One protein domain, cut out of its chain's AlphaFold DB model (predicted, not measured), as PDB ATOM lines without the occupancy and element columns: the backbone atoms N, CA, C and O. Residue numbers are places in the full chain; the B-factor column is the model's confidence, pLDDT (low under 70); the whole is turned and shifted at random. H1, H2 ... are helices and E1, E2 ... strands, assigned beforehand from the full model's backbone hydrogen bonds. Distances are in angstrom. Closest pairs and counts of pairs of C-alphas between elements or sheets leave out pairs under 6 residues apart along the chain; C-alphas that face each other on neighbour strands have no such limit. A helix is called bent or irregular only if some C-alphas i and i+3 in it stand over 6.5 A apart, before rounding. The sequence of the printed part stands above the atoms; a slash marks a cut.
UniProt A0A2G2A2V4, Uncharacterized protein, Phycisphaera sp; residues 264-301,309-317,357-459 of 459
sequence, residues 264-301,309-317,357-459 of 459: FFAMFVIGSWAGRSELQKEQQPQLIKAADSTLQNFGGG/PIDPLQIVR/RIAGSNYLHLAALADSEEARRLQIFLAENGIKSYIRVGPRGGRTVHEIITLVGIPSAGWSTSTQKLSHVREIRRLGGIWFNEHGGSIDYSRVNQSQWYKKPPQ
ATOM      1  N   PHE A 264      -7.644  19.014   0.155       90.19
ATOM      2  CA  PHE A 264      -8.275  17.689   0.108       90.19
ATOM      3  C   PHE A 264      -8.961  17.328   1.428       90.19
ATOM      4  O   PHE A 264     -10.091  16.842   1.410       90.19
ATOM      5  N   PHE A 265      -8.331  17.611   2.570       90.56
ATOM      6  CA  PHE A 265      -8.945  17.381   3.879       90.56
ATOM      7  C   PHE A 265     -10.200  18.243   4.083       90.56
ATOM      8  O   PHE A 265     -11.236  17.731   4.504       90.56
ATOM      9  N   ALA A 266     -10.155  19.527   3.718       89.06
ATOM     10  CA  ALA A 266     -11.316  20.412   3.783       89.06
ATOM     11  C   ALA A 266     -12.464  19.912   2.889       89.06
ATOM     12  O   ALA A 266     -13.605  19.831   3.347       89.06
ATOM     13  N   MET A 267     -12.166  19.502   1.653       85.81
ATOM     14  CA  MET A 267     -13.158  18.924   0.737       85.81
ATOM     15  C   MET A 267     -13.738  17.608   1.270       85.81
ATOM     16  O   MET A 267     -14.940  17.386   1.150       85.81
ATOM     17  N   PHE A 268     -12.931  16.764   1.919       86.62
ATOM     18  CA  PHE A 268     -13.399  15.523   2.544       86.62
ATOM     19  C   PHE A 268     -14.331  15.781   3.737       86.62
ATOM     20  O   PHE A 268     -15.367  15.124   3.868       86.62
ATOM     21  N   VAL A 269     -14.014  16.764   4.587       84.94
ATOM     22  CA  VAL A 269     -14.872  17.167   5.714       84.94
ATOM     23  C   VAL A 269     -16.191  17.758   5.212       84.94
ATOM     24  O   VAL A 269     -17.254  17.378   5.706       84.94
ATOM     25  N   ILE A 270     -16.141  18.630   4.199       81.12
ATOM     26  CA  ILE A 270     -17.335  19.231   3.586       81.12
ATOM     27  C   ILE A 270     -18.190  18.155   2.900       81.12
ATOM     28  O   ILE A 270     -19.397  18.111   3.127       81.12
ATOM     29  N   GLY A 271     -17.582  17.248   2.131       78.00
ATOM     30  CA  GLY A 271     -18.279  16.140   1.470       78.00
ATOM     31  C   GLY A 271     -18.927  15.169   2.461       78.00
ATOM     32  O   GLY A 271     -20.085  14.788   2.289       78.00
ATOM     33  N   SER A 272     -18.231  14.842   3.555       74.69
ATOM     34  CA  SER A 272     -18.761  13.986   4.628       74.69
ATOM     35  C   SER A 272     -19.937  14.628   5.375       74.69
ATOM     36  O   SER A 272     -20.849  13.929   5.823       74.69
ATOM     37  N   TRP A 273     -19.951  15.958   5.505       69.50
ATOM     38  CA  TRP A 273     -21.081  16.697   6.074       69.50
ATOM     39  C   TRP A 273     -22.258  16.818   5.099       69.50
ATOM     40  O   TRP A 273     -23.404  16.613   5.501       69.50
ATOM     41  N   ALA A 274     -21.989  17.099   3.821       66.50
ATOM     42  CA  ALA A 274     -23.019  17.248   2.796       66.50
ATOM     43  C   ALA A 274     -23.786  15.935   2.558       66.50
ATOM     44  O   ALA A 274     -25.018  15.941   2.607       66.50
ATOM     45  N   GLY A 275     -23.083  14.801   2.436       62.78
ATOM     46  CA  GLY A 275     -23.711  13.492   2.203       62.78
ATOM     47  C   GLY A 275     -24.613  13.014   3.348       62.78
ATOM     48  O   GLY A 275     -25.647  12.392   3.114       62.78
ATOM     49  N   ARG A 276     -24.297  13.367   4.605       60.25
ATOM     50  CA  ARG A 276     -25.178  13.066   5.751       60.25
ATOM     51  C   ARG A 276     -26.476  13.873   5.731       60.25
ATOM     52  O   ARG A 276     -27.489  13.395   6.238       60.25
ATOM     53  N   SER A 277     -26.461  15.080   5.165       60.09
ATOM     54  CA  SER A 277     -27.632  15.960   5.157       60.09
ATOM     55  C   SER A 277     -28.706  15.523   4.154       60.09
ATOM     56  O   SER A 277     -29.893  15.663   4.445       60.09
ATOM     57  N   GLU A 278     -28.318  14.943   3.016       61.25
ATOM     58  CA  GLU A 278     -29.266  14.411   2.027       61.25
ATOM     59  C   GLU A 278     -29.905  13.103   2.493       61.25
ATOM     60  O   GLU A 278     -31.132  12.998   2.482       61.25
ATOM     61  N   LEU A 279     -29.117  12.172   3.046       60.38
ATOM     62  CA  LEU A 279     -29.653  10.941   3.642       60.38
ATOM     63  C   LEU A 279     -30.660  11.225   4.769       60.38
ATOM     64  O   LEU A 279     -31.669  10.534   4.898       60.38
ATOM     65  N   GLN A 280     -30.434  12.271   5.571       60.31
ATOM     66  CA  GLN A 280     -31.392  12.675   6.604       60.31
ATOM     67  C   GLN A 280     -32.686  13.267   6.033       60.31
ATOM     68  O   GLN A 280     -33.753  13.060   6.618       60.31
ATOM     69  N   LYS A 281     -32.621  13.993   4.911       65.19
ATOM     70  CA  LYS A 281     -33.812  14.570   4.266       65.19
ATOM     71  C   LYS A 281     -34.715  13.492   3.675       65.19
ATOM     72  O   LYS A 281     -35.930  13.609   3.799       65.19
ATOM     73  N   GLU A 282     -34.149  12.429   3.109       69.88
ATOM     74  CA  GLU A 282     -34.937  11.306   2.583       69.88
ATOM     75  C   GLU A 282     -35.522  10.413   3.687       69.88
ATOM     76  O   GLU A 282     -36.636   9.900   3.553       69.88
ATOM     77  N   GLN A 283     -34.823  10.265   4.818       69.00
ATOM     78  CA  GLN A 283     -35.317   9.475   5.952       69.00
ATOM     79  C   GLN A 283     -36.377  10.202   6.789       69.00
ATOM     80  O   GLN A 283     -37.240   9.551   7.378       69.00
ATOM     81  N   GLN A 284     -36.371  11.538   6.833       68.06
ATOM     82  CA  GLN A 284     -37.353  12.325   7.590       68.06
ATOM     83  C   GLN A 284     -38.825  11.960   7.321       68.06
ATOM     84  O   GLN A 284     -39.541  11.702   8.288       68.06
ATOM     85  N   PRO A 285     -39.315  11.905   6.067       74.50
ATOM     86  CA  PRO A 285     -40.711  11.562   5.810       74.50
ATOM     87  C   PRO A 285     -41.054  10.137   6.260       74.50
ATOM     88  O   PRO A 285     -42.176   9.894   6.702       74.50
ATOM     89  N   GLN A 286     -40.101   9.199   6.203       75.19
ATOM     90  CA  GLN A 286     -40.304   7.841   6.718       75.19
ATOM     91  C   GLN A 286     -40.386   7.830   8.250       75.19
ATOM     92  O   GLN A 286     -41.257   7.171   8.811       75.19
ATOM     93  N   LEU A 287     -39.542   8.614   8.927       71.69
ATOM     94  CA  LEU A 287     -39.559   8.761  10.385       71.69
ATOM     95  C   LEU A 287     -40.836   9.438  10.887       71.69
ATOM     96  O   LEU A 287     -41.366   9.039  11.920       71.69
ATOM     97  N   ILE A 288     -41.350  10.430  10.155       71.88
ATOM     98  CA  ILE A 288     -42.631  11.079  10.464       71.88
ATOM     99  C   ILE A 288     -43.772  10.071  10.309       71.88
ATOM    100  O   ILE A 288     -44.570   9.918  11.228       71.88
ATOM    101  N   LYS A 289     -43.804   9.306   9.208       77.75
ATOM    102  CA  LYS A 289     -44.796   8.234   9.016       77.75
ATOM    103  C   LYS A 289     -44.716   7.159  10.105       77.75
ATOM    104  O   LYS A 289     -45.754   6.689  10.560       77.75
ATOM    105  N   ALA A 290     -43.513   6.786  10.542       73.44
ATOM    106  CA  ALA A 290     -43.311   5.832  11.634       73.44
ATOM    107  C   ALA A 290     -43.754   6.389  13.000       73.44
ATOM    108  O   ALA A 290     -44.290   5.650  13.831       73.44
ATOM    109  N   ALA A 291     -43.565   7.688  13.238       70.56
ATOM    110  CA  ALA A 291     -44.069   8.363  14.430       70.56
ATOM    111  C   ALA A 291     -45.605   8.446  14.418       70.56
ATOM    112  O   ALA A 291     -46.235   8.146  15.431       70.56
ATOM    113  N   ASP A 292     -46.205   8.767  13.268       71.94
ATOM    114  CA  ASP A 292     -47.659   8.817  13.074       71.94
ATOM    115  C   ASP A 292     -48.306   7.428  13.227       71.94
ATOM    116  O   ASP A 292     -49.322   7.288  13.907       71.94
ATOM    117  N   SER A 293     -47.702   6.369  12.679       74.38
ATOM    118  CA  SER A 293     -48.196   4.999  12.883       74.38
ATOM    119  C   SER A 293     -48.040   4.547  14.337       74.38
ATOM    120  O   SER A 293     -48.910   3.875  14.893       74.38
ATOM    121  N   THR A 294     -46.960   4.967  14.998       69.50
ATOM    122  CA  THR A 294     -46.749   4.701  16.422       69.50
ATOM    123  C   THR A 294     -47.787   5.416  17.285       69.50
ATOM    124  O   THR A 294     -48.314   4.783  18.198       69.50
ATOM    125  N   LEU A 295     -48.130   6.672  16.967       67.94
ATOM    126  CA  LEU A 295     -49.237   7.421  17.582       67.94
ATOM    127  C   LEU A 295     -50.557   6.654  17.467       67.94
ATOM    128  O   LEU A 295     -51.236   6.451  18.469       67.94
ATOM    129  N   GLN A 296     -50.906   6.193  16.265       71.31
ATOM    130  CA  GLN A 296     -52.160   5.470  16.032       71.31
ATOM    131  C   GLN A 296     -52.224   4.149  16.811       71.31
ATOM    132  O   GLN A 296     -53.259   3.814  17.383       71.31
ATOM    133  N   ASN A 297     -51.100   3.437  16.911       71.69
ATOM    134  CA  ASN A 297     -51.024   2.171  17.639       71.69
ATOM    135  C   ASN A 297     -51.108   2.329  19.167       71.69
ATOM    136  O   ASN A 297     -51.457   1.365  19.849       71.69
ATOM    137  N   PHE A 298     -50.839   3.517  19.727       64.81
ATOM    138  CA  PHE A 298     -51.083   3.778  21.153       64.81
ATOM    139  C   PHE A 298     -52.583   3.786  21.507       64.81
ATOM    140  O   PHE A 298     -52.917   3.505  22.657       64.81
ATOM    141  N   GLY A 299     -53.471   4.018  20.531       55.44
ATOM    142  CA  GLY A 299     -54.932   4.033  20.706       55.44
ATOM    143  C   GLY A 299     -55.639   2.678  20.633       55.44
ATOM    144  O   GLY A 299     -56.856   2.620  20.779       55.44
ATOM    145  N   GLY A 300     -54.916   1.576  20.417       49.88
ATOM    146  CA  GLY A 300     -55.517   0.252  20.188       49.88
ATOM    147  C   GLY A 300     -56.068  -0.469  21.428       49.88
ATOM    148  O   GLY A 300     -56.626  -1.556  21.299       49.88
ATOM    149  N   GLY A 301     -55.907   0.082  22.634       46.25
ATOM    150  CA  GLY A 301     -56.328  -0.570  23.876       46.25
ATOM    151  C   GLY A 301     -57.651  -0.033  24.412       46.25
ATOM    152  O   GLY A 301     -57.618   0.911  25.185       46.25
ATOM    153  N   PRO A 309     -55.707  10.520  18.362       59.28
ATOM    154  CA  PRO A 309     -54.760  11.605  18.135       59.28
ATOM    155  C   PRO A 309     -55.425  12.679  17.266       59.28
ATOM    156  O   PRO A 309     -55.871  12.385  16.157       59.28
ATOM    157  N   ILE A 310     -55.492  13.910  17.773       66.31
ATOM    158  CA  ILE A 310     -55.988  15.051  17.006       66.31
ATOM    159  C   ILE A 310     -54.849  15.519  16.100       66.31
ATOM    160  O   ILE A 310     -53.803  15.967  16.579       66.31
ATOM    161  N   ASP A 311     -55.026  15.370  14.788       60.78
ATOM    162  CA  ASP A 311     -54.078  15.917  13.822       60.78
ATOM    163  C   ASP A 311     -54.270  17.447  13.768       60.78
ATOM    164  O   ASP A 311     -55.402  17.900  13.563       60.78
ATOM    165  N   PRO A 312     -53.213  18.270  13.920       55.41
ATOM    166  CA  PRO A 312     -53.304  19.726  13.774       55.41
ATOM    167  C   PRO A 312     -53.947  20.167  12.449       55.41
ATOM    168  O   PRO A 312     -54.542  21.240  12.374       55.41
ATOM    169  N   LEU A 313     -53.880  19.334  11.404       50.88
ATOM    170  CA  LEU A 313     -54.504  19.614  10.109       50.88
ATOM    171  C   LEU A 313     -56.010  19.303  10.051       50.88
ATOM    172  O   LEU A 313     -56.676  19.748   9.116       50.88
ATOM    173  N   GLN A 314     -56.552  18.546  11.009       53.00
ATOM    174  CA  GLN A 314     -57.986  18.239  11.086       53.00
ATOM    175  C   GLN A 314     -58.774  19.355  11.779       53.00
ATOM    176  O   GLN A 314     -59.841  19.712  11.298       53.00
ATOM    177  N   ILE A 315     -58.203  20.018  12.793       47.62
ATOM    178  CA  ILE A 315     -58.862  21.144  13.492       47.62
ATOM    179  C   ILE A 315     -59.210  22.289  12.521       47.62
ATOM    180  O   ILE A 315     -60.248  22.929  12.652       47.62
ATOM    181  N   VAL A 316     -58.378  22.513  11.497       44.53
ATOM    182  CA  VAL A 316     -58.628  23.530  10.457       44.53
ATOM    183  C   VAL A 316     -59.691  23.079   9.442       44.53
ATOM    184  O   VAL A 316     -60.305  23.917   8.788       44.53
ATOM    185  N   ARG A 317     -59.931  21.770   9.299       41.84
ATOM    186  CA  ARG A 317     -60.891  21.201   8.335       41.84
ATOM    187  C   ARG A 317     -62.266  20.917   8.932       41.84
ATOM    188  O   ARG A 317     -63.248  20.968   8.201       41.84
ATOM    189  N   ARG A 357     -32.677   2.015  20.016       55.78
ATOM    190  CA  ARG A 357     -33.970   2.640  19.793       55.78
ATOM    191  C   ARG A 357     -34.379   2.397  18.358       55.78
ATOM    192  O   ARG A 357     -33.629   2.681  17.431       55.78
ATOM    193  N   ILE A 358     -35.618   1.962  18.185       58.97
ATOM    194  CA  ILE A 358     -36.263   1.961  16.879       58.97
ATOM    195  C   ILE A 358     -36.352   3.426  16.432       58.97
ATOM    196  O   ILE A 358     -36.935   4.268  17.127       58.97
ATOM    197  N   ALA A 359     -35.718   3.744  15.304       57.69
ATOM    198  CA  ALA A 359     -35.749   5.083  14.738       57.69
ATOM    199  C   ALA A 359     -37.212   5.528  14.553       57.69
ATOM    200  O   ALA A 359     -38.049   4.771  14.069       57.69
ATOM    201  N   GLY A 360     -37.544   6.736  15.017       60.72
ATOM    202  CA  GLY A 360     -38.908   7.272  14.933       60.72
ATOM    203  C   GLY A 360     -39.871   6.886  16.067       60.72
ATOM    204  O   GLY A 360     -40.990   7.383  16.087       60.72
ATOM    205  N   SER A 361     -39.456   6.072  17.046       66.62
ATOM    206  CA  SER A 361     -40.320   5.622  18.159       66.62
ATOM    207  C   SER A 361     -40.005   6.281  19.508       66.62
ATOM    208  O   SER A 361     -40.138   5.663  20.566       66.62
ATOM    209  N   ASN A 362     -39.549   7.532  19.497       78.31
ATOM    210  CA  ASN A 362     -39.249   8.252  20.727       78.31
ATOM    211  C   ASN A 362     -40.337   9.271  21.033       78.31
ATOM    212  O   ASN A 362     -40.716  10.069  20.175       78.31
ATOM    213  N   TYR A 363     -40.792   9.277  22.277       84.94
ATOM    214  CA  TYR A 363     -41.904  10.111  22.683       84.94
ATOM    215  C   TYR A 363     -41.612  10.815  24.004       84.94
ATOM    216  O   TYR A 363     -40.928  10.295  24.892       84.94
ATOM    217  N   LEU A 364     -42.095  12.046  24.103       89.81
ATOM    218  CA  LEU A 364     -41.987  12.878  25.285       89.81
ATOM    219  C   LEU A 364     -43.297  12.746  26.058       89.81
ATOM    220  O   LEU A 364     -44.334  13.222  25.594       89.81
ATOM    221  N   HIS A 365     -43.243  12.096  27.221       90.44
ATOM    222  CA  HIS A 365     -44.341  12.152  28.182       90.44
ATOM    223  C   HIS A 365     -44.314  13.504  28.868       90.44
ATOM    224  O   HIS A 365     -43.283  13.921  29.405       90.44
ATOM    225  N   LEU A 366     -45.472  14.136  28.895       91.56
ATOM    226  CA  LEU A 366     -45.771  15.231  29.790       91.56
ATOM    227  C   LEU A 366     -46.346  14.660  31.089       91.56
ATOM    228  O   LEU A 366     -46.895  13.556  31.123       91.56
ATOM    229  N   ALA A 367     -46.178  15.396  32.180       88.31
ATOM    230  CA  ALA A 367     -46.718  15.020  33.472       88.31
ATOM    231  C   ALA A 367     -48.234  14.803  33.421       88.31
ATOM    232  O   ALA A 367     -48.964  15.494  32.707       88.31
ATOM    233  N   ALA A 368     -48.666  13.815  34.201       83.62
ATOM    234  CA  ALA A 368     -50.032  13.332  34.230       83.62
ATOM    235  C   ALA A 368     -50.985  14.394  34.787       83.62
ATOM    236  O   ALA A 368     -50.761  14.910  35.884       83.62
ATOM    237  N   LEU A 369     -52.062  14.658  34.057       84.19
ATOM    238  CA  LEU A 369     -53.161  15.508  34.487       84.19
ATOM    239  C   LEU A 369     -54.198  14.677  35.237       84.19
ATOM    240  O   LEU A 369     -54.437  13.507  34.926       84.19
ATOM    241  N   ALA A 370     -54.806  15.290  36.248       68.50
ATOM    242  CA  ALA A 370     -55.874  14.661  37.018       68.50
ATOM    243  C   ALA A 370     -57.240  14.769  36.323       68.50
ATOM    244  O   ALA A 370     -58.119  13.962  36.604       68.50
ATOM    245  N   ASP A 371     -57.408  15.758  35.444       91.81
ATOM    246  CA  ASP A 371     -58.670  16.078  34.783       91.81
ATOM    247  C   ASP A 371     -58.606  15.755  33.280       91.81
ATOM    248  O   ASP A 371     -57.652  16.125  32.588       91.81
ATOM    249  N   SER A 372     -59.627  15.053  32.782       92.75
ATOM    250  CA  SER A 372     -59.766  14.699  31.367       92.75
ATOM    251  C   SER A 372     -60.037  15.928  30.504       92.75
ATOM    252  O   SER A 372     -59.527  16.022  29.385       92.75
ATOM    253  N   GLU A 373     -60.798  16.895  31.021       93.00
ATOM    254  CA  GLU A 373     -61.152  18.109  30.289       93.00
ATOM    255  C   GLU A 373     -59.939  19.026  30.139       93.00
ATOM    256  O   GLU A 373     -59.710  19.609  29.077       93.00
ATOM    257  N   GLU A 374     -59.125  19.140  31.188       94.25
ATOM    258  CA  GLU A 374     -57.841  19.830  31.107       94.25
ATOM    259  C   GLU A 374     -56.902  19.161  30.092       94.25
ATOM    260  O   GLU A 374     -56.311  19.851  29.260       94.25
ATOM    261  N   ALA A 375     -56.815  17.826  30.097       94.56
ATOM    262  CA  ALA A 375     -55.977  17.104  29.145       94.56
ATOM    263  C   ALA A 375     -56.411  17.335  27.691       94.56
ATOM    264  O   ALA A 375     -55.570  17.570  26.822       94.56
ATOM    265  N   ARG A 376     -57.722  17.345  27.432       93.44
ATOM    266  CA  ARG A 376     -58.274  17.636  26.104       93.44
ATOM    267  C   ARG A 376     -57.994  19.069  25.662       93.44
ATOM    268  O   ARG A 376     -57.585  19.284  24.524       93.44
ATOM    269  N   ARG A 377     -58.165  20.049  26.554       95.38
ATOM    270  CA  ARG A 377     -57.844  21.453  26.258       95.38
ATOM    271  C   ARG A 377     -56.358  21.642  25.959       95.38
ATOM    272  O   ARG A 377     -56.030  22.322  24.990       95.38
ATOM    273  N   LEU A 378     -55.473  20.989  26.717       95.38
ATOM    274  CA  LEU A 378     -54.042  21.025  26.422       95.38
ATOM    275  C   LEU A 378     -53.726  20.360  25.075       95.38
ATOM    276  O   LEU A 378     -52.921  20.891  24.316       95.38
ATOM    277  N   GLN A 379     -54.357  19.228  24.751       94.56
ATOM    278  CA  GLN A 379     -54.163  18.554  23.463       94.56
ATOM    279  C   GLN A 379     -54.537  19.468  22.285       94.56
ATOM    280  O   GLN A 379     -53.769  19.573  21.330       94.56
ATOM    281  N   ILE A 380     -55.680  20.159  22.380       94.44
ATOM    282  CA  ILE A 380     -56.132  21.135  21.376       94.44
ATOM    283  C   ILE A 380     -55.128  22.287  21.270       94.44
ATOM    284  O   ILE A 380     -54.656  22.573  20.175       94.44
ATOM    285  N   PHE A 381     -54.723  22.877  22.395       96.00
ATOM    286  CA  PHE A 381     -53.742  23.966  22.420       96.00
ATOM    287  C   PHE A 381     -52.402  23.567  21.778       96.00
ATOM    288  O   PHE A 381     -51.812  24.325  21.007       96.00
ATOM    289  N   LEU A 382     -51.913  22.356  22.053       95.19
ATOM    290  CA  LEU A 382     -50.698  21.835  21.426       95.19
ATOM    291  C   LEU A 382     -50.884  21.648  19.915       95.19
ATOM    292  O   LEU A 382     -50.001  22.027  19.146       95.19
ATOM    293  N   ALA A 383     -52.030  21.120  19.484       93.62
ATOM    294  CA  ALA A 383     -52.339  20.930  18.071       93.62
ATOM    295  C   ALA A 383     -52.470  22.269  17.319       93.62
ATOM    296  O   ALA A 383     -51.913  22.410  16.232       93.62
ATOM    297  N   GLU A 384     -53.093  23.288  17.910       94.81
ATOM    298  CA  GLU A 384     -53.152  24.648  17.348       94.81
ATOM    299  C   GLU A 384     -51.756  25.255  17.135       94.81
ATOM    300  O   GLU A 384     -51.538  26.021  16.198       94.81
ATOM    301  N   ASN A 385     -50.780  24.855  17.954       95.62
ATOM    302  CA  ASN A 385     -49.377  25.251  17.824       95.62
ATOM    303  C   ASN A 385     -48.538  24.264  16.983       95.62
ATOM    304  O   ASN A 385     -47.307  24.315  16.998       95.62
ATOM    305  N   GLY A 386     -49.178  23.355  16.241       92.56
ATOM    306  CA  GLY A 386     -48.517  22.418  15.329       92.56
ATOM    307  C   GLY A 386     -47.847  21.219  16.007       92.56
ATOM    308  O   GLY A 386     -47.077  20.504  15.364       92.56
ATOM    309  N   ILE A 387     -48.128  20.969  17.288       92.19
ATOM    310  CA  ILE A 387     -47.597  19.826  18.031       92.19
ATOM    311  C   ILE A 387     -48.626  18.701  18.076       92.19
ATOM    312  O   ILE A 387     -49.633  18.762  18.780       92.19
ATOM    313  N   LYS A 388     -48.313  17.604  17.383       89.50
ATOM    314  CA  LYS A 388     -49.075  16.357  17.472       89.50
ATOM    315  C   LYS A 388     -48.947  15.750  18.870       89.50
ATOM    316  O   LYS A 388     -47.837  15.511  19.362       89.50
ATOM    317  N   SER A 389     -50.087  15.478  19.494       91.50
ATOM    318  CA  SER A 389     -50.156  14.930  20.846       91.50
ATOM    319  C   SER A 389     -51.286  13.908  21.002       91.50
ATOM    320  O   SER A 389     -52.290  13.938  20.289       91.50
ATOM    321  N   TYR A 390     -51.098  12.972  21.928       90.69
ATOM    322  CA  TYR A 390     -52.018  11.879  22.234       90.69
ATOM    323  C   TYR A 390     -52.286  11.826  23.737       90.69
ATOM    324  O   TYR A 390     -51.358  12.006  24.528       90.69
ATOM    325  N   ILE A 391     -53.532  11.554  24.126       91.75
ATOM    326  CA  ILE A 391     -53.920  11.379  25.526       91.75
ATOM    327  C   ILE A 391     -53.942   9.889  25.841       91.75
ATOM    328  O   ILE A 391     -54.701   9.117  25.267       91.75
ATOM    329  N   ARG A 392     -53.111   9.479  26.791       89.06
ATOM    330  CA  ARG A 392     -53.115   8.135  27.349       89.06
ATOM    331  C   ARG A 392     -53.817   8.153  28.697       89.06
ATOM    332  O   ARG A 392     -53.328   8.753  29.652       89.06
ATOM    333  N   VAL A 393     -54.926   7.434  28.788       91.12
ATOM    334  CA  VAL A 393     -55.615   7.198  30.058       91.12
ATOM    335  C   VAL A 393     -54.939   6.037  30.786       91.12
ATOM    336  O   VAL A 393     -54.714   4.972  30.210       91.12
ATOM    337  N   GLY A 394     -54.583   6.237  32.054       86.56
ATOM    338  CA  GLY A 394     -53.940   5.204  32.862       86.56
ATOM    339  C   GLY A 394     -54.314   5.286  34.342       86.56
ATOM    340  O   GLY A 394     -54.627   6.364  34.844       86.56
ATOM    341  N   PRO A 395     -54.283   4.162  35.079       88.56
ATOM    342  CA  PRO A 395     -54.434   4.182  36.525       88.56
ATOM    343  C   PRO A 395     -53.105   4.566  37.191       88.56
ATOM    344  O   PRO A 395     -52.084   3.906  36.996       88.56
ATOM    345  N   ARG A 396     -53.109   5.595  38.044       85.38
ATOM    346  CA  ARG A 396     -51.948   5.981  38.861       85.38
ATOM    347  C   ARG A 396     -52.383   6.222  40.300       85.38
ATOM    348  O   ARG A 396     -53.134   7.145  40.592       85.38
ATOM    349  N   GLY A 397     -51.932   5.359  41.211       85.19
ATOM    350  CA  GLY A 397     -52.288   5.458  42.633       85.19
ATOM    351  C   GLY A 397     -53.791   5.312  42.911       85.19
ATOM    352  O   GLY A 397     -54.310   5.971  43.805       85.19
ATOM    353  N   GLY A 398     -54.498   4.492  42.124       88.50
ATOM    354  CA  GLY A 398     -55.940   4.263  42.280       88.50
ATOM    355  C   GLY A 398     -56.836   5.378  41.729       88.50
ATOM    356  O   GLY A 398     -58.045   5.324  41.927       88.50
ATOM    357  N   ARG A 399     -56.268   6.374  41.039       87.75
ATOM    358  CA  ARG A 399     -57.017   7.398  40.300       87.75
ATOM    359  C   ARG A 399     -56.761   7.255  38.807       87.75
ATOM    360  O   ARG A 399     -55.655   6.883  38.405       87.75
ATOM    361  N   THR A 400     -57.775   7.557  38.008       89.62
ATOM    362  CA  THR A 400     -57.612   7.747  36.568       89.62
ATOM    363  C   THR A 400     -56.812   9.022  36.352       89.62
ATOM    364  O   THR A 400     -57.146  10.062  36.914       89.62
ATOM    365  N   VAL A 401     -55.728   8.923  35.593       93.19
ATOM    366  CA  VAL A 401     -54.929  10.071  35.172       93.19
ATOM    367  C   VAL A 401     -54.821  10.092  33.656       93.19
ATOM    368  O   VAL A 401     -54.840   9.047  33.000       93.19
ATOM    369  N   HIS A 402     -54.697  11.297  33.121       93.19
ATOM    370  CA  HIS A 402     -54.606  11.570  31.697       93.19
ATOM    371  C   HIS A 402     -53.185  12.044  31.396       93.19
ATOM    372  O   HIS A 402     -52.779  13.143  31.770       93.19
ATOM    373  N   GLU A 403     -52.386  11.182  30.779       91.50
ATOM    374  CA  GLU A 403     -51.005  11.481  30.410       91.50
ATOM    375  C   GLU A 403     -50.952  11.960  28.962       91.50
ATOM    376  O   GLU A 403     -51.473  11.297  28.070       91.50
ATOM    377  N   ILE A 404     -50.303  13.096  28.708       92.88
ATOM    378  CA  ILE A 404     -50.155  13.617  27.346       92.88
ATOM    379  C   ILE A 404     -48.799  13.203  26.793       92.88
ATOM    380  O   ILE A 404     -47.757  13.414  27.413       92.88
ATOM    381  N   ILE A 405     -48.816  12.614  25.605       91.81
ATOM    382  CA  ILE A 405     -47.642  12.100  24.911       91.81
ATOM    383  C   ILE A 405     -47.467  12.892  23.622       91.81
ATOM    384  O   ILE A 405     -48.391  12.986  22.819       91.81
ATOM    385  N   THR A 406     -46.273  13.436  23.399       91.06
ATOM    386  CA  THR A 406     -45.908  14.077  22.125       91.06
ATOM    387  C   THR A 406     -44.833  13.258  21.424       91.06
ATOM    388  O   THR A 406     -43.929  12.718  22.069       91.06
ATOM    389  N   LEU A 407     -44.945  13.113  20.106       81.69
ATOM    390  CA  LEU A 407     -44.100  12.218  19.313       81.69
ATOM    391  C   LEU A 407     -43.231  13.012  18.341       81.69
ATOM    392  O   LEU A 407     -43.699  13.941  17.688       81.69
ATOM    393  N   VAL A 408     -41.948  12.643  18.262       81.62
ATOM    394  CA  VAL A 408     -40.986  13.250  17.334       81.62
ATOM    395  C   VAL A 408     -40.175  12.150  16.666       81.62
ATOM    396  O   VAL A 408     -39.512  11.348  17.331       81.62
ATOM    397  N   GLY A 409     -40.200  12.140  15.335       75.75
ATOM    398  CA  GLY A 409     -39.462  11.192  14.507       75.75
ATOM    399  C   GLY A 409     -37.960  11.473  14.497       75.75
ATOM    400  O   GLY A 409     -37.449  12.017  13.526       75.75
ATOM    401  N   ILE A 410     -37.248  11.128  15.572       76.69
ATOM    402  CA  ILE A 410     -35.795  11.340  15.671       76.69
ATOM    403  C   ILE A 410     -35.076  10.016  15.376       76.69
ATOM    404  O   ILE A 410     -35.436   8.990  15.975       76.69
ATOM    405  N   PRO A 411     -34.065  10.014  14.486       70.50
ATOM    406  CA  PRO A 411     -33.239   8.836  14.246       70.50
ATOM    407  C   PRO A 411     -32.491   8.424  15.524       70.50
ATOM    408  O   PRO A 411     -32.142   9.260  16.358       70.50
ATOM    409  N   SER A 412     -32.255   7.124  15.697       69.69
ATOM    410  CA  SER A 412     -31.526   6.588  16.857       69.69
ATOM    411  C   SER A 412     -30.094   7.124  16.921       69.69
ATOM    412  O   SER A 412     -29.642   7.586  17.971       69.69
ATOM    413  N   ALA A 413     -29.418   7.164  15.771       71.06
ATOM    414  CA  ALA A 413     -28.114   7.790  15.615       71.06
ATOM    415  C   ALA A 413     -28.202   9.302  15.900       71.06
ATOM    416  O   ALA A 413     -28.783  10.071  15.134       71.06
ATOM    417  N   GLY A 414     -27.612   9.736  17.018       74.19
ATOM    418  CA  GLY A 414     -27.531  11.151  17.387       74.19
ATOM    419  C   GLY A 414     -28.693  11.680  18.229       74.19
ATOM    420  O   GLY A 414     -28.863  12.892  18.323       74.19
ATOM    421  N   TRP A 415     -29.481  10.821  18.886       80.00
ATOM    422  CA  TRP A 415     -30.565  11.277  19.765       80.00
ATOM    423  C   TRP A 415     -30.133  12.286  20.836       80.00
ATOM    424  O   TRP A 415     -30.825  13.276  21.087       80.00
ATOM    425  N   SER A 416     -29.028  12.007  21.534       80.31
ATOM    426  CA  SER A 416     -28.552  12.840  22.647       80.31
ATOM    427  C   SER A 416     -28.244  14.264  22.187       80.31
ATOM    428  O   SER A 416     -28.547  15.210  22.910       80.31
ATOM    429  N   THR A 417     -27.726  14.398  20.966       84.50
ATOM    430  CA  THR A 417     -27.313  15.650  20.326       84.50
ATOM    431  C   THR A 417     -28.322  16.168  19.300       84.50
ATOM    432  O   THR A 417     -28.032  17.127  18.590       84.50
ATOM    433  N   SER A 418     -29.501  15.551  19.192       85.31
ATOM    434  CA  SER A 418     -30.473  15.894  18.155       85.31
ATOM    435  C   SER A 418     -31.015  17.308  18.360       85.31
ATOM    436  O   SER A 418     -31.613  17.639  19.389       85.31
ATOM    437  N   THR A 419     -30.846  18.148  17.341       87.75
ATOM    438  CA  THR A 419     -31.409  19.502  17.298       87.75
ATOM    439  C   THR A 419     -32.935  19.472  17.284       87.75
ATOM    440  O   THR A 419     -33.562  20.324  17.911       87.75
ATOM    441  N   GLN A 420     -33.544  18.460  16.659       86.62
ATOM    442  CA  GLN A 420     -34.996  18.241  16.679       86.62
ATOM    443  C   GLN A 420     -35.503  17.941  18.091       86.62
ATOM    444  O   GLN A 420     -36.488  18.518  18.534       86.62
ATOM    445  N   LYS A 421     -34.785  17.104  18.847       89.31
ATOM    446  CA  LYS A 421     -35.119  16.832  20.251       89.31
ATOM    447  C   LYS A 421     -35.094  18.108  21.084       89.31
ATOM    448  O   LYS A 421     -36.013  18.377  21.851       89.31
ATOM    449  N   LEU A 422     -34.010  18.874  20.960       91.25
ATOM    450  CA  LEU A 422     -33.806  20.087  21.746       91.25
ATOM    451  C   LEU A 422     -34.808  21.182  21.372       91.25
ATOM    452  O   LEU A 422     -35.308  21.855  22.269       91.25
ATOM    453  N   SER A 423     -35.107  21.352  20.083       92.44
ATOM    454  CA  SER A 423     -36.123  22.302  19.616       92.44
ATOM    455  C   SER A 423     -37.517  21.905  20.090       92.44
ATOM    456  O   SER A 423     -38.188  22.744  20.677       92.44
ATOM    457  N   HIS A 424     -37.900  20.629  19.976       92.81
ATOM    458  CA  HIS A 424     -39.188  20.141  20.479       92.81
ATOM    459  C   HIS A 424     -39.351  20.358  21.985       92.81
ATOM    460  O   HIS A 424     -40.362  20.882  22.433       92.81
ATOM    461  N   VAL A 425     -38.329  20.037  22.790       93.38
ATOM    462  CA  VAL A 425     -38.370  20.286  24.244       93.38
ATOM    463  C   VAL A 425     -38.486  21.775  24.558       93.38
ATOM    464  O   VAL A 425     -39.221  22.145  25.471       93.38
ATOM    465  N   ARG A 426     -37.754  22.642  23.847       95.00
ATOM    466  CA  ARG A 426     -37.863  24.095  24.052       95.00
ATOM    467  C   ARG A 426     -39.260  24.592  23.715       95.00
ATOM    468  O   ARG A 426     -39.793  25.391  24.475       95.00
ATOM    469  N   GLU A 427     -39.836  24.097  22.628       95.50
ATOM    470  CA  GLU A 427     -41.162  24.503  22.187       95.50
ATOM    471  C   GLU A 427     -42.243  24.052  23.169       95.50
ATOM    472  O   GLU A 427     -43.034  24.871  23.626       95.50
ATOM    473  N   ILE A 428     -42.191  22.799  23.622       95.25
ATOM    474  CA  ILE A 428     -43.071  22.287  24.679       95.25
ATOM    475  C   ILE A 428     -42.946  23.109  25.961       95.25
ATOM    476  O   ILE A 428     -43.953  23.406  26.591       95.25
ATOM    477  N   ARG A 429     -41.734  23.514  26.359       95.69
ATOM    478  CA  ARG A 429     -41.556  24.345  27.559       95.69
ATOM    479  C   ARG A 429     -42.108  25.753  27.383       95.69
ATOM    480  O   ARG A 429     -42.703  26.285  28.315       95.69
ATOM    481  N   ARG A 430     -41.904  26.349  26.205       96.62
ATOM    482  CA  ARG A 430     -42.448  27.664  25.846       96.62
ATOM    483  C   ARG A 430     -43.973  27.635  25.920       96.62
ATOM    484  O   ARG A 430     -44.563  28.435  26.638       96.62
ATOM    485  N   LEU A 431     -44.583  26.668  25.240       96.25
ATOM    486  CA  LEU A 431     -46.027  26.449  25.231       96.25
ATOM    487  C   LEU A 431     -46.559  26.063  26.610       96.25
ATOM    488  O   LEU A 431     -47.614  26.533  27.004       96.25
ATOM    489  N   GLY A 432     -45.806  25.285  27.382       95.19
ATOM    490  CA  GLY A 432     -46.135  24.926  28.757       95.19
ATOM    491  C   GLY A 432     -46.244  26.128  29.690       95.19
ATOM    492  O   GLY A 432     -47.154  26.186  30.511       95.19
ATOM    493  N   GLY A 433     -45.343  27.104  29.537       95.25
ATOM    494  CA  GLY A 433     -45.417  28.363  30.275       95.25
ATOM    495  C   GLY A 433     -46.626  29.209  29.870       95.25
ATOM    496  O   GLY A 433     -47.287  29.774  30.736       95.25
ATOM    497  N   ILE A 434     -46.946  29.261  28.573       96.81
ATOM    498  CA  ILE A 434     -48.136  29.959  28.054       96.81
ATOM    499  C   ILE A 434     -49.411  29.291  28.579       96.81
ATOM    500  O   ILE A 434     -50.258  29.956  29.161       96.81
ATOM    501  N   TRP A 435     -49.508  27.967  28.468       95.44
ATOM    502  CA  TRP A 435     -50.613  27.169  28.997       95.44
ATOM    503  C   TRP A 435     -50.874  27.450  30.482       95.44
ATOM    504  O   TRP A 435     -52.002  27.723  30.888       95.44
ATOM    505  N   PHE A 436     -49.819  27.428  31.297       95.81
ATOM    506  CA  PHE A 436     -49.939  27.671  32.729       95.81
ATOM    507  C   PHE A 436     -50.389  29.106  33.045       95.81
ATOM    508  O   PHE A 436     -51.288  29.304  33.860       95.81
ATOM    509  N   ASN A 437     -49.796  30.106  32.387       96.75
ATOM    510  CA  ASN A 437     -50.046  31.516  32.696       96.75
ATOM    511  C   ASN A 437     -51.347  32.063  32.087       96.75
ATOM    512  O   ASN A 437     -52.024  32.862  32.727       96.75
ATOM    513  N   GLU A 438     -51.685  31.664  30.860       96.25
ATOM    514  CA  GLU A 438     -52.786  32.247  30.081       96.25
ATOM    515  C   GLU A 438     -54.051  31.386  30.113       96.25
ATOM    516  O   GLU A 438     -55.157  31.919  30.162       96.25
ATOM    517  N   HIS A 439     -53.905  30.057  30.145       92.94
ATOM    518  CA  HIS A 439     -55.041  29.128  30.126       92.94
ATOM    519  C   HIS A 439     -55.389  28.559  31.509       92.94
ATOM    520  O   HIS A 439     -56.338  27.785  31.634       92.94
ATOM    521  N   GLY A 440     -54.649  28.953  32.553       92.44
ATOM    522  CA  GLY A 440     -54.893  28.513  33.927       92.44
ATOM    523  C   GLY A 440     -54.632  27.021  34.137       92.44
ATOM    524  O   GLY A 440     -55.311  26.393  34.949       92.44
ATOM    525  N   GLY A 441     -53.681  26.454  33.388       92.19
ATOM    526  CA  GLY A 441     -53.278  25.059  33.532       92.19
ATOM    527  C   GLY A 441     -52.855  24.714  34.961       92.19
ATOM    528  O   GLY A 441     -52.184  25.492  35.636       92.19
ATOM    529  N   SER A 442     -53.206  23.520  35.428       91.62
ATOM    530  CA  SER A 442     -52.832  23.013  36.749       91.62
ATOM    531  C   SER A 442     -51.355  22.621  36.833       91.62
ATOM    532  O   SER A 442     -50.765  22.642  37.918       91.62
ATOM    533  N   ILE A 443     -50.736  22.292  35.692       90.31
ATOM    534  CA  ILE A 443     -49.340  21.861  35.593       90.31
ATOM    535  C   ILE A 443     -48.532  22.807  34.704       90.31
ATOM    536  O   ILE A 443     -48.879  23.096  33.562       90.31
ATOM    537  N   ASP A 444     -47.386  23.228  35.234       92.44
ATOM    538  CA  ASP A 444     -46.400  24.047  34.536       92.44
ATOM    539  C   ASP A 444     -45.397  23.174  33.761       92.44
ATOM    540  O   ASP A 444     -44.365  22.742  34.293       92.44
ATOM    541  N   TYR A 445     -45.681  22.931  32.480       92.00
ATOM    542  CA  TYR A 445     -44.813  22.145  31.593       92.00
ATOM    543  C   TYR A 445     -43.536  22.879  31.150       92.00
ATOM    544  O   TYR A 445     -42.708  22.298  30.445       92.00
ATOM    545  N   SER A 446     -43.316  24.127  31.582       91.69
ATOM    546  CA  SER A 446     -42.030  24.804  31.365       91.69
ATOM    547  C   SER A 446     -40.899  24.186  32.199       91.69
ATOM    548  O   SER A 446     -39.716  24.295  31.852       91.69
ATOM    549  N   ARG A 447     -41.251  23.475  33.279       91.44
ATOM    550  CA  ARG A 447     -40.296  22.866  34.204       91.44
ATOM    551  C   ARG A 447     -39.760  21.542  33.678       91.44
ATOM    552  O   ARG A 447     -40.484  20.681  33.189       91.44
ATOM    553  N   VAL A 448     -38.458  21.336  33.873       88.19
ATOM    554  CA  VAL A 448     -37.727  20.156  33.378       88.19
ATOM    555  C   VAL A 448     -38.284  18.839  33.927       88.19
ATOM    556  O   VAL A 448     -38.261  17.834  33.229       88.19
ATOM    557  N   ASN A 449     -38.793  18.838  35.159       89.06
ATOM    558  CA  ASN A 449     -39.314  17.647  35.831       89.06
ATOM    559  C   ASN A 449     -40.727  17.239  35.384       89.06
ATOM    560  O   ASN A 449     -41.166  16.154  35.746       89.06
ATOM    561  N   GLN A 450     -41.422  18.079  34.612       90.31
ATOM    562  CA  GLN A 450     -42.778  17.798  34.124       90.31
ATOM    563  C   GLN A 450     -42.792  17.176  32.725       90.31
ATOM    564  O   GLN A 450     -43.855  16.943  32.158       90.31
ATOM    565  N   SER A 451     -41.621  16.910  32.148       90.38
ATOM    566  CA  SER A 451     -41.499  16.274  30.842       90.38
ATOM    567  C   SER A 451     -40.362  15.261  30.871       90.38
ATOM    568  O   SER A 451     -39.235  15.615  31.225       90.38
ATOM    569  N   GLN A 452     -40.624  14.020  30.481       90.31
ATOM    570  CA  GLN A 452     -39.611  12.973  30.437       90.31
ATOM    571  C   GLN A 452     -39.653  12.245  29.100       90.31
ATOM    572  O   GLN A 452     -40.705  11.855  28.598       90.31
ATOM    573  N   TRP A 453     -38.474  12.067  28.511       88.19
ATOM    574  CA  TRP A 453     -38.326  11.264  27.308       88.19
ATOM    575  C   TRP A 453     -38.366   9.787  27.665       88.19
ATOM    576  O   TRP A 453     -37.585   9.329  28.503       88.19
ATOM    577  N   TYR A 454     -39.221   9.046  26.972       83.00
ATOM    578  CA  TYR A 454     -39.295   7.600  27.071       83.00
ATOM    579  C   TYR A 454     -38.901   6.966  25.743       83.00
ATOM    580  O   TYR A 454     -39.153   7.494  24.655       83.00
ATOM    581  N   LYS A 455     -38.252   5.809  25.857       75.62
ATOM    582  CA  LYS A 455     -38.004   4.924  24.725       75.62
ATOM    583  C   LYS A 455     -39.225   4.024  24.586       75.62
ATOM    584  O   LYS A 455     -39.648   3.434  25.583       75.62
ATOM    585  N   LYS A 456     -39.771   3.872  23.379       67.44
ATOM    586  CA  LYS A 456     -40.669   2.743  23.125       67.44
ATOM    587  C   LYS A 456     -39.849   1.459  23.306       67.44
ATOM    588  O   LYS A 456     -38.807   1.346  22.656       67.44
ATOM    589  N   PRO A 457     -40.239   0.545  24.211       55.62
ATOM    590  CA  PRO A 457     -39.587  -0.752  24.272       55.62
ATOM    591  C   PRO A 457     -39.760  -1.450  22.912       55.62
ATOM    592  O   PRO A 457     -40.806  -1.259  22.280       55.62
ATOM    593  N   PRO A 458     -38.750  -2.197  22.429       57.25
ATOM    594  CA  PRO A 458     -38.945  -3.067  21.275       57.25
ATOM    595  C   PRO A 458     -40.127  -3.999  21.577       57.25
ATOM    596  O   PRO A 458     -40.213  -4.526  22.689       57.25
ATOM    597  N   GLN A 459     -41.081  -4.072  20.644       54.28
ATOM    598  CA  GLN A 459     -42.252  -4.948  20.754       54.28
ATOM    599  C   GLN A 459     -41.881  -6.391  20.456       54.28
ATOM    600  O   GLN A 459     -41.014  -6.585  19.573       54.28
TER     601      GLN A 459
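This is residues 264 to 301, 309 to 317 and 357 to 459 of the 459 residues of an uncharacterized protein of Phycisphaera sp (UniProt A0A2G2A2V4). A strongly twisted sheet of four strands lies between helices in three layers: H3 and H4 cover one face, and H1b, one arm of the long bent helix H1, covers the other. Residues 264 to 279 of H1 stick out from this body as an arm that makes the length, and the short H2 packs on residues 383 to 384 of H3. The printed part has 150 residues with four named helices and four named strands, in the order H1 H2 E1 H3 E2 E3 H4 E4; the sheet runs E2 E3 E1 E4, all antiparallel, and the class is mixed, helices and strands. The whole is only just compact, close to loose, with a radius of gyration of the C-alphas of 17.4 A, and elongated, spanning 63 by 36 by 35 A.

The strands are E2, residues 389 to 396, 20.2 A; E3, 399 to 408, 28.6 A; E1, 362 to 366; and E4, 451 to 455, which ends at C-alpha 455 (-38.004, 4.924, 24.725). H3 is residues 372 to 384, 18.4 A, H4 is 419 to 438, 28.0 A, and H2 is 312 to 315. H1, residues 264 to 298, begins at C-alpha 264 (-8.275, 17.689, 0.108); by its hydrogen bonds it was assigned as one helix, but it is bent, with C-alphas 282 and 285 6.6 A apart. Its arms are H1a, 264 to 282, 27.5 A, and H1b, 285 to 298, 20.1 A, at a steep tilt of 41 degrees.

E2 and E3 form a hairpin, with N 392 and O 403 at 2.8 A. E3 and E1 have N 364 and O 406 at 2.8 A, and E1 and E4 have N 365 and O 452 at 2.9 A. H3 is over E2 and E3 at a height over the sheet of 9.4 A; the closest C-alphas of H3 and E2 are those of Gln 379 and Ser 389, 6.0 A. H4, on the same face, has a height of 9.2 A and is over E1 and only just over E3, on which 3 of its C-alphas fall. H3 and H4 only just touch, with 3 pairs of C-alphas within 8 A, the closest Leu 378 and Trp 435 at 7.5 A. H1b is on the opposite face, over E3, at 9.0 A; the closest C-alphas are those of Ala 291 and Leu 407, 6.2 A. E1, H3, E2 and E3, H4, E4 are split strand-helix-strand units, each with another strand between its two same-way strands, and both crossovers are right-handed. H2 touches H3, closest at the C-alphas of Pro 312 and Ala 383, 4.6 A. Every O i to N i+4 pair is within hydrogen-bond range in H1b, H3 and H4, and 14 of 15 in H1a; H2 is too short for such a pair.

Without residues 264 to 279, which stand free, the body spans 40 by 35 by 30 A. Residues 302 to 308 and 318 to 356 are not printed, leaving C-alpha gaps of 13.6 A and 34.6 A. The link from H4 to E4 is long, 12 residues. Mean pLDDT of the printed part is 80.7; 38 residues are under 70, among them 273 to 284 and 309 to 317.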